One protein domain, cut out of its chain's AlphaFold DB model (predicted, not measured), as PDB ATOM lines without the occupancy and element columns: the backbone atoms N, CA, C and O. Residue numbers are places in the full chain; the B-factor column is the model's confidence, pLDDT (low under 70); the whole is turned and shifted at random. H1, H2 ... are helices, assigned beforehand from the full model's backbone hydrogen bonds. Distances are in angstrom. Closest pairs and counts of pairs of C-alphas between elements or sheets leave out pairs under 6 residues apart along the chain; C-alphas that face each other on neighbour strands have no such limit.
ATOM      1  N   ILE A  14      53.476 -23.445 137.792       70.38
ATOM      2  CA  ILE A  14      52.204 -22.724 137.851       70.38
ATOM      3  C   ILE A  14      51.532 -23.064 139.182       70.38
ATOM      4  O   ILE A  14      51.022 -24.158 139.387       70.38
ATOM      5  N   THR A  15      51.545 -22.101 140.102       66.00
ATOM      6  CA  THR A  15      51.012 -22.277 141.466       66.00
ATOM      7  C   THR A  15      49.513 -22.003 141.576       66.00
ATOM      8  O   THR A  15      48.869 -22.464 142.516       66.00
ATOM      9  N   ALA A  16      48.954 -21.227 140.645       66.62
ATOM     10  CA  ALA A  16      47.530 -20.941 140.570       66.62
ATOM     11  C   ALA A  16      47.146 -20.483 139.160       66.62
ATOM     12  O   ALA A  16      47.839 -19.658 138.561       66.62
ATOM     13  N   VAL A  17      45.995 -20.952 138.685       71.25
ATOM     14  CA  VAL A  17      45.328 -20.452 137.480       71.25
ATOM     15  C   VAL A  17      44.020 -19.812 137.915       71.25
ATOM     16  O   VAL A  17      43.324 -20.338 138.781       71.25
ATOM     17  N   LYS A  18      43.712 -18.638 137.369       74.56
ATOM     18  CA  LYS A  18      42.448 -17.944 137.618       74.56
ATOM     19  C   LYS A  18      41.790 -17.664 136.286       74.56
ATOM     20  O   LYS A  18      42.378 -16.976 135.455       74.56
ATOM     21  N   PHE A  19      40.575 -18.157 136.122       74.75
ATOM     22  CA  PHE A  19      39.754 -17.854 134.962       74.75
ATOM     23  C   PHE A  19      38.867 -16.648 135.269       74.75
ATOM     24  O   PHE A  19      38.323 -16.523 136.366       74.75
ATOM     25  N   SER A  20      38.740 -15.741 134.301       71.56
ATOM     26  CA  SER A  20      37.809 -14.608 134.395       71.56
ATOM     27  C   SER A  20      36.352 -15.077 134.375       71.56
ATOM     28  O   SER A  20      35.488 -14.448 134.982       71.56
ATOM     29  N   SER A  21      36.097 -16.196 133.691       70.44
ATOM     30  CA  SER A  21      34.792 -16.842 133.608       70.44
ATOM     31  C   SER A  21      34.658 -17.921 134.689       70.44
ATOM     32  O   SER A  21      35.479 -18.841 134.716       70.44
ATOM     33  N   PRO A  22      33.625 -17.862 135.551       73.81
ATOM     34  CA  PRO A  22      33.397 -18.874 136.581       73.81
ATOM     35  C   PRO A  22      33.010 -20.238 135.993       73.81
ATOM     36  O   PRO A  22      33.137 -21.241 136.678       73.81
ATOM     37  N   TYR A  23      32.559 -20.288 134.736       74.00
ATOM     38  CA  TYR A  23      32.135 -21.529 134.082       74.00
ATOM     39  C   TYR A  23      33.303 -22.468 133.765       74.00
ATOM     40  O   TYR A  23      33.120 -23.674 133.713       74.00
ATOM     41  N   LEU A  24      34.505 -21.919 133.573       75.56
ATOM     42  CA  LEU A  24      35.715 -22.705 133.311       75.56
ATOM     43  C   LEU A  24      36.352 -23.242 134.597       75.56
ATOM     44  O   LEU A  24      37.217 -24.120 134.542       75.56
ATOM     45  N   ASP A  25      35.938 -22.712 135.750       72.88
ATOM     46  CA  ASP A  25      36.455 -23.122 137.048       72.88
ATOM     47  C   ASP A  25      35.928 -24.523 137.384       72.88
ATOM     48  O   ASP A  25      34.740 -24.724 137.626       72.88
ATOM     49  N   GLY A  26      36.818 -25.517 137.345       74.19
ATOM     50  CA  GLY A  26      36.487 -26.924 137.590       74.19
ATOM     51  C   GLY A  26      36.203 -27.774 136.346       74.19
ATOM     52  O   GLY A  26      36.144 -28.993 136.482       74.19
ATOM     53  N   LEU A  27      36.097 -27.182 135.147       80.06
ATOM     54  CA  LEU A  27      36.017 -27.940 133.882       80.06
ATOM     55  C   LEU A  27      37.395 -28.309 133.317       80.06
ATOM     56  O   LEU A  27      37.511 -29.210 132.490       80.06
ATOM     57  N   LEU A  28      38.438 -27.592 133.737       81.62
ATOM     58  CA  LEU A  28      39.785 -27.750 133.207       81.62
ATOM     59  C   LEU A  28      40.672 -28.527 134.188       81.62
ATOM     60  O   LEU A  28      40.844 -28.083 135.329       81.62
ATOM     61  N   PRO A  29      41.293 -29.639 133.760       80.06
ATOM     62  CA  PRO A  29      42.332 -30.290 134.546       80.06
ATOM     63  C   PRO A  29      43.544 -29.358 134.622       80.06
ATOM     64  O   PRO A  29      44.177 -29.068 133.614       80.06
ATOM     65  N   LEU A  30      43.874 -28.865 135.814       78.50
ATOM     66  CA  LEU A  30      45.048 -28.003 136.022       78.50
ATOM     67  C   LEU A  30      46.340 -28.808 136.229       78.50
ATOM     68  O   LEU A  30      47.417 -28.237 136.413       78.50
ATOM     69  N   ASP A  31      46.238 -30.133 136.189       70.06
ATOM     70  CA  ASP A  31      47.370 -31.033 136.312       70.06
ATOM     71  C   ASP A  31      48.256 -30.927 135.064       70.06
ATOM     72  O   ASP A  31      47.777 -30.950 133.930       70.06
ATOM     73  N   THR A  32      49.573 -30.823 135.267       70.56
ATOM     74  CA  THR A  32      50.595 -30.767 134.198       70.56
ATOM     75  C   THR A  32      50.529 -29.555 133.258       70.56
ATOM     76  O   THR A  32      51.111 -29.585 132.178       70.56
ATOM     77  N   ILE A  33      49.881 -28.464 133.676       80.69
ATOM     78  CA  ILE A  33      49.817 -27.229 132.888       80.69
ATOM     79  C   ILE A  33      51.212 -26.657 132.583       80.69
ATOM     80  O   ILE A  33      52.053 -26.488 133.471       80.69
ATOM     81  N   THR A  34      51.444 -26.311 131.317       83.31
ATOM     82  CA  THR A  34      52.635 -25.581 130.869       83.31
ATOM     83  C   THR A  34      52.298 -24.115 130.597       83.31
ATOM     84  O   THR A  34      51.150 -23.759 130.328       83.31
ATOM     85  N   VAL A  35      53.300 -23.231 130.654       83.06
ATOM     86  CA  VAL A  35      53.111 -21.806 130.318       83.06
ATOM     87  C   VAL A  35      52.681 -21.634 128.856       83.06
ATOM     88  O   VAL A  35      51.895 -20.740 128.552       83.06
ATOM     89  N   GLU A  36      53.166 -22.497 127.961       85.31
ATOM     90  CA  GLU A  36      52.811 -22.495 126.540       85.31
ATOM     91  C   GLU A  36      51.341 -22.869 126.325       85.31
ATOM     92  O   GLU A  36      50.613 -22.125 125.662       85.31
ATOM     93  N   ASP A  37      50.878 -23.953 126.953       86.19
ATOM     94  CA  ASP A  37      49.477 -24.373 126.879       86.19
ATOM     95  C   ASP A  37      48.556 -23.315 127.493       86.19
ATOM     96  O   ASP A  37      47.532 -22.960 126.910       86.19
ATOM     97  N   ALA A  38      48.928 -22.763 128.654       84.81
ATOM     98  CA  ALA A  38      48.158 -21.719 129.324       84.81
ATOM     99  C   ALA A  38      48.020 -20.465 128.449       84.81
ATOM    100  O   ALA A  38      46.939 -19.883 128.355       84.81
ATOM    101  N   ASN A  39      49.109 -20.057 127.793       86.88
ATOM    102  CA  ASN A  39      49.102 -18.921 126.881       86.88
ATOM    103  C   ASN A  39      48.271 -19.210 125.623       86.88
ATOM    104  O   ASN A  39      47.537 -18.339 125.166       86.88
ATOM    105  N   THR A  40      48.350 -20.431 125.093       89.69
ATOM    106  CA  THR A  40      47.549 -20.861 123.938       89.69
ATOM    107  C   THR A  40      46.062 -20.834 124.269       89.69
ATOM    108  O   THR A  40      45.289 -20.198 123.557       89.69
ATOM    109  N   LEU A  41      45.663 -21.423 125.401       89.19
ATOM    110  CA  LEU A  41      44.273 -21.398 125.844       89.19
ATOM    111  C   LEU A  41      43.782 -19.970 126.086       89.19
ATOM    112  O   LEU A  41      42.671 -19.634 125.692       89.19
ATOM    113  N   ALA A  42      44.600 -19.111 126.700       88.06
ATOM    114  CA  ALA A  42      44.233 -17.718 126.934       88.06
ATOM    115  C   ALA A  42      43.952 -16.961 125.624       88.06
ATOM    116  O   ALA A  42      42.997 -16.189 125.565       88.06
ATOM    117  N   LEU A  43      44.743 -17.207 124.572       89.31
ATOM    118  CA  LEU A  43      44.503 -16.638 123.244       89.31
ATOM    119  C   LEU A  43      43.202 -17.171 122.632       89.31
ATOM    120  O   LEU A  43      42.384 -16.373 122.181       89.31
ATOM    121  N   CYS A  44      42.968 -18.488 122.683       89.75
ATOM    122  CA  CYS A  44      41.716 -19.080 122.203       89.75
ATOM    123  C   CYS A  44      40.497 -18.490 122.926       89.75
ATOM    124  O   CYS A  44      39.526 -18.111 122.279       89.75
ATOM    125  N   LEU A  45      40.561 -18.351 124.253       88.12
ATOM    126  CA  LEU A  45      39.483 -17.760 125.049       88.12
ATOM    127  C   LEU A  45      39.247 -16.287 124.695       88.12
ATOM    128  O   LEU A  45      38.102 -15.869 124.583       88.12
ATOM    129  N   GLN A  46      40.307 -15.508 124.468       87.38
ATOM    130  CA  GLN A  46      40.181 -14.108 124.057       87.38
ATOM    131  C   GLN A  46      39.512 -13.960 122.681       87.38
ATOM    132  O   GLN A  46      38.810 -12.979 122.430       87.38
ATOM    133  N   GLU A  47      39.747 -14.896 121.766       88.06
ATOM    134  CA  GLU A  47      39.033 -14.941 120.488       88.06
ATOM    135  C   GLU A  47      37.569 -15.340 120.684       88.06
ATOM    136  O   GLU A  47      36.686 -14.668 120.161       88.06
ATOM    137  N   MET A  48      37.301 -16.363 121.499       87.62
ATOM    138  CA  MET A  48      35.938 -16.809 121.813       87.62
ATOM    139  C   MET A  48      35.109 -15.723 122.510       87.62
ATOM    140  O   MET A  48      33.914 -15.631 122.278       87.62
ATOM    141  N   GLU A  49      35.713 -14.872 123.341       85.12
ATOM    142  CA  GLU A  49      35.016 -13.746 123.984       85.12
ATOM    143  C   GLU A  49      34.561 -12.659 122.990       85.12
ATOM    144  O   GLU A  49      33.729 -11.820 123.341       85.12
ATOM    145  N   GLN A  50      35.092 -12.641 121.762       85.50
ATOM    146  CA  GLN A  50      34.676 -11.696 120.717       85.50
ATOM    147  C   GLN A  50      33.445 -12.174 119.937       85.50
ATOM    148  O   GLN A  50      32.786 -11.357 119.291       85.50
ATOM    149  N   GLU A  51      33.135 -13.469 120.000       84.88
ATOM    150  CA  GLU A  51      32.043 -14.109 119.273       84.88
ATOM    151  C   GLU A  51      30.960 -14.577 120.257       84.88
ATOM    152  O   GLU A  51      31.225 -15.273 121.238       84.88
ATOM    153  N   ASP A  52      29.710 -14.177 120.018       81.12
ATOM    154  CA  ASP A  52      28.613 -14.500 120.932       81.12
ATOM    155  C   ASP A  52      28.348 -16.014 120.950       81.12
ATOM    156  O   ASP A  52      28.140 -16.634 119.909       81.12
ATOM    157  N   GLY A  53      28.370 -16.615 122.140       81.50
ATOM    158  CA  GLY A  53      28.090 -18.040 122.334       81.50
ATOM    159  C   GLY A  53      29.278 -18.993 122.147       81.50
ATOM    160  O   GLY A  53      29.171 -20.145 122.571       81.50
ATOM    161  N   GLU A  54      30.428 -18.549 121.625       88.00
ATOM    162  CA  GLU A  54      31.605 -19.420 121.435       88.00
ATOM    163  C   GLU A  54      32.191 -19.912 122.766       88.00
ATOM    164  O   GLU A  54      32.540 -21.085 122.909       88.00
ATOM    165  N   LEU A  55      32.226 -19.050 123.789       88.00
ATOM    166  CA  LEU A  55      32.665 -19.451 125.128       88.00
ATOM    167  C   LEU A  55      31.719 -20.491 125.753       88.00
ATOM    168  O   LEU A  55      32.170 -21.428 126.412       88.00
ATOM    169  N   MET A  56      30.409 -20.348 125.533       88.25
ATOM    170  CA  MET A  56      29.400 -21.294 126.022       88.25
ATOM    171  C   MET A  56      29.508 -22.628 125.287       88.25
ATOM    172  O   MET A  56      29.448 -23.677 125.925       88.25
ATOM    173  N   LYS A  57      29.751 -22.594 123.970       90.19
ATOM    174  CA  LYS A  57      30.055 -23.779 123.164       90.19
ATOM    175  C   LYS A  57      31.268 -24.513 123.718       90.19
ATOM    176  O   LYS A  57      31.197 -25.715 123.947       90.19
ATOM    177  N   PHE A  58      32.350 -23.793 124.002       90.56
ATOM    178  CA  PHE A  58      33.548 -24.389 124.581       90.56
ATOM    179  C   PHE A  58      33.267 -25.047 125.942       90.56
ATOM    180  O   PHE A  58      33.650 -26.197 126.148       90.56
ATOM    181  N   CYS A  59      32.517 -24.389 126.834       89.69
ATOM    182  CA  CYS A  59      32.123 -24.979 128.121       89.69
ATOM    183  C   CYS A  59      31.262 -26.244 127.946       89.69
ATOM    184  O   CYS A  59      31.513 -27.248 128.610       89.69
ATOM    185  N   ALA A  60      30.306 -26.229 127.009       90.75
ATOM    186  CA  ALA A  60      29.488 -27.396 126.687       90.75
ATOM    187  C   ALA A  60      30.354 -28.586 126.247       90.75
ATOM    188  O   ALA A  60      30.153 -29.710 126.697       90.75
ATOM    189  N   VAL A  61      31.342 -28.344 125.384       90.69
ATOM    190  CA  VAL A  61      32.228 -29.401 124.886       90.69
ATOM    191  C   VAL A  61      33.115 -29.952 125.999       90.69
ATOM    192  O   VAL A  61      33.272 -31.168 126.088       90.69
ATOM    193  N   LEU A  62      33.648 -29.100 126.881       89.81
ATOM    194  CA  LEU A  62      34.441 -29.545 128.032       89.81
ATOM    195  C   LEU A  62      33.638 -30.441 128.985       89.81
ATOM    196  O   LEU A  62      34.174 -31.432 129.477       89.81
ATOM    197  N   GLU A  63      32.359 -30.137 129.216       89.00
ATOM    198  CA  GLU A  63      31.474 -30.956 130.058       89.00
ATOM    199  C   GLU A  63      31.243 -32.362 129.469       89.00
ATOM    200  O   GLU A  63      31.107 -33.341 130.209       89.00
ATOM    201  N   VAL A  64      31.232 -32.468 128.136       88.25
ATOM    202  CA  VAL A  64      30.999 -33.722 127.406       88.25
ATOM    203  C   VAL A  64      32.273 -34.544 127.238       88.25
ATOM    204  O   VAL A  64      32.260 -35.741 127.520       88.25
ATOM    205  N   GLU A  65      33.349 -33.931 126.743       85.75
ATOM    206  CA  GLU A  65      34.616 -34.619 126.460       85.75
ATOM    207  C   GLU A  65      35.418 -34.880 127.746       85.75
ATOM    208  O   GLU A  65      36.207 -35.818 127.766       85.75
ATOM    209  N   GLN A  66      35.199 -34.097 128.816       85.56
ATOM    210  CA  GLN A  66      35.874 -34.209 130.120       85.56
ATOM    211  C   GLN A  66      37.380 -34.479 129.976       85.56
ATOM    212  O   GLN A  66      37.840 -35.582 130.292       85.56
ATOM    213  N   PRO A  67      38.155 -33.498 129.473       85.31
ATOM    214  CA  PRO A  67      39.567 -33.702 129.179       85.31
ATOM    215  C   PRO A  67      40.324 -34.172 130.423       85.31
ATOM    216  O   PRO A  67      40.170 -33.617 131.512       85.31
ATOM    217  N   GLY A  68      41.165 -35.193 130.255       83.62
ATOM    218  CA  GLY A  68      41.972 -35.757 131.337       83.62
ATOM    219  C   GLY A  68      43.254 -34.968 131.610       83.62
ATOM    220  O   GLY A  68      43.850 -35.109 132.677       83.62
ATOM    221  N   ALA A  69      43.680 -34.135 130.658       85.56
ATOM    222  CA  ALA A  69      44.872 -33.298 130.749       85.56
ATOM    223  C   ALA A  69      44.625 -31.895 130.180       85.56
ATOM    224  O   ALA A  69      43.804 -31.713 129.280       85.56
ATOM    225  N   PHE A  70      45.366 -30.894 130.670       86.62
ATOM    226  CA  PHE A  70      45.175 -29.503 130.243       86.62
ATOM    227  C   PHE A  70      45.379 -29.340 128.728       86.62
ATOM    228  O   PHE A  70      44.603 -28.665 128.059       86.62
ATOM    229  N   THR A  71      46.371 -30.033 128.163       86.75
ATOM    230  CA  THR A  71      46.665 -30.034 126.721       86.75
ATOM    231  C   THR A  71      45.502 -30.569 125.870       86.75
ATOM    232  O   THR A  71      45.306 -30.116 124.742       86.75
ATOM    233  N   GLU A  72      44.688 -31.493 126.392       88.25
ATOM    234  CA  GLU A  72      43.479 -31.956 125.695       88.25
ATOM    235  C   GLU A  72      42.434 -30.838 125.628       88.25
ATOM    236  O   GLU A  72      41.851 -30.607 124.573       88.25
ATOM    237  N   ALA A  73      42.263 -30.073 126.711       89.69
ATOM    238  CA  ALA A  73      41.387 -28.905 126.708       89.69
ATOM    239  C   ALA A  73      41.874 -27.804 125.751       89.69
ATOM    240  O   ALA A  73      41.057 -27.174 125.079       89.69
ATOM    241  N   VAL A  74      43.194 -27.602 125.638       90.44
ATOM    242  CA  VAL A  74      43.776 -26.701 124.626       90.44
ATOM    243  C   VAL A  74      43.468 -27.200 123.218       90.44
ATOM    244  O   VAL A  74      43.050 -26.414 122.375       90.44
ATOM    245  N   SER A  75      43.599 -28.506 122.976       90.44
ATOM    246  CA  SER A  75      43.272 -29.104 121.676       90.44
ATOM    247  C   SER A  75      41.797 -28.894 121.320       90.44
ATOM    248  O   SER A  75      41.492 -28.473 120.211       90.44
ATOM    249  N   ILE A  76      40.881 -29.078 122.279       90.50
ATOM    250  CA  ILE A  76      39.449 -28.779 122.104       90.50
ATOM    251  C   ILE A  76      39.228 -27.297 121.764       90.50
ATOM    252  O   ILE A  76      38.421 -26.987 120.892       90.50
ATOM    253  N   ALA A  77      39.940 -26.382 122.430       91.31
ATOM    254  CA  ALA A  77      39.819 -24.948 122.176       91.31
ATOM    255  C   ALA A  77      40.323 -24.555 120.777       91.31
ATOM    256  O   ALA A  77      39.758 -23.660 120.147       91.31
ATOM    257  N   MET A  78      41.371 -25.225 120.295       90.38
ATOM    258  CA  MET A  78      41.903 -25.049 118.943       90.38
ATOM    259  C   MET A  78      40.974 -25.643 117.878       90.38
ATOM    260  O   MET A  78      40.789 -25.034 116.829       90.38
ATOM    261  N   ASP A  79      40.340 -26.778 118.169       91.19
ATOM    262  CA  ASP A  79      39.382 -27.455 117.290       91.19
ATOM    263  C   ASP A  79      37.939 -26.941 117.479       91.19
ATOM    264  O   ASP A  79      36.980 -27.673 117.240       91.19
ATOM    265  N   ARG A  80      37.739 -25.682 117.905       87.75
ATOM    266  CA  ARG A  80      36.399 -25.131 118.209       87.75
ATOM    267  C   ARG A  80      35.410 -25.203 117.039       87.75
ATOM    268  O   ARG A  80      34.204 -25.270 117.272       87.75
ATOM    269  N   ASP A  81      35.917 -25.209 115.808       89.44
ATOM    270  CA  ASP A  81      35.130 -25.330 114.575       89.44
ATOM    271  C   ASP A  81      34.600 -26.755 114.342       89.44
ATOM    272  O   ASP A  81      33.662 -26.941 113.574       89.44
ATOM    273  N   ASP A  82      35.166 -27.770 115.010       91.62
ATOM    274  CA  ASP A  82      34.670 -29.155 114.981       91.62
ATOM    275  C   ASP A  82      33.452 -29.356 115.898       91.62
ATOM    276  O   ASP A  82      32.877 -30.445 115.947       91.62
ATOM    277  N   TYR A  83      33.037 -28.318 116.627       90.94
ATOM    278  CA  TYR A  83      31.916 -28.368 117.556       90.94
ATOM    279  C   TYR A  83      30.859 -27.328 117.203       90.94
ATOM    280  O   TYR A  83      31.152 -26.231 116.730       90.94
TER     281      TYR A  83
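This is residues 14 to 83 of the 156 residues of an uncharacterized protein of Oscillibacter sp. 1-3 (UniProt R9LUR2). Three helices pack together in a compact cluster: H1 and H3 are side by side, and H2 is set steeply to both, making a corner with the last residues of H1. Before them, residues 14 to 34, a long stretch with no named element, run out and back over one side of the cluster. The printed part has 70 residues, with three named helices in the order H1, H2, H3 and no named strand; the class is all helix. The whole is compact, with a radius of gyration of the C-alphas of 11.0 A, and spans 31 by 22 by 20 A.

The printed part begins at Ile 14, with its C-alpha at (52.204, -22.724, 137.851). H1, the longest helix, covers residues 35 to 48 and measures 19.8 A from C-alpha 35 at (53.111, -21.806, 130.318) to C-alpha 48. H2 covers residues 54 to 65 and measures 16.3 A. H3 covers residues 70 to 78, 12.6 A, and ends with C-alpha 78 at (41.903, -25.049, 118.943).

H1 and H2 only just touch, with 3 pairs of C-alphas within 8 A, and only at the corner by their tight link; the closest C-alphas are those of Met 48 and Glu 54, 5.1 A apart. They run opposite ways at a steep tilt of 54 degrees. H1 and H3 touch, closest at the C-alphas of Leu 41 and Val 74, 5.5 A apart. They run the same way at a shallow tilt of 33 degrees, only just short of steep. H2 touches H3 with residues 58 to 62 alone; the closest C-alphas are those of Phe 58 and Ala 77, 6.7 A apart. These two run opposite ways at a steep tilt of 47 degrees. In H1, H2 and H3 every O i to N i+4 pair is within hydrogen-bond range.

The C-alphas farthest apart, those of Thr 15 and Asp 82, are 31.9 A apart. The printed part has no cut, and the links H1 to H2 and H2 to H3 are tight. The mean pLDDT of the printed part is 83.8, and residues 15 to 16 are under 70.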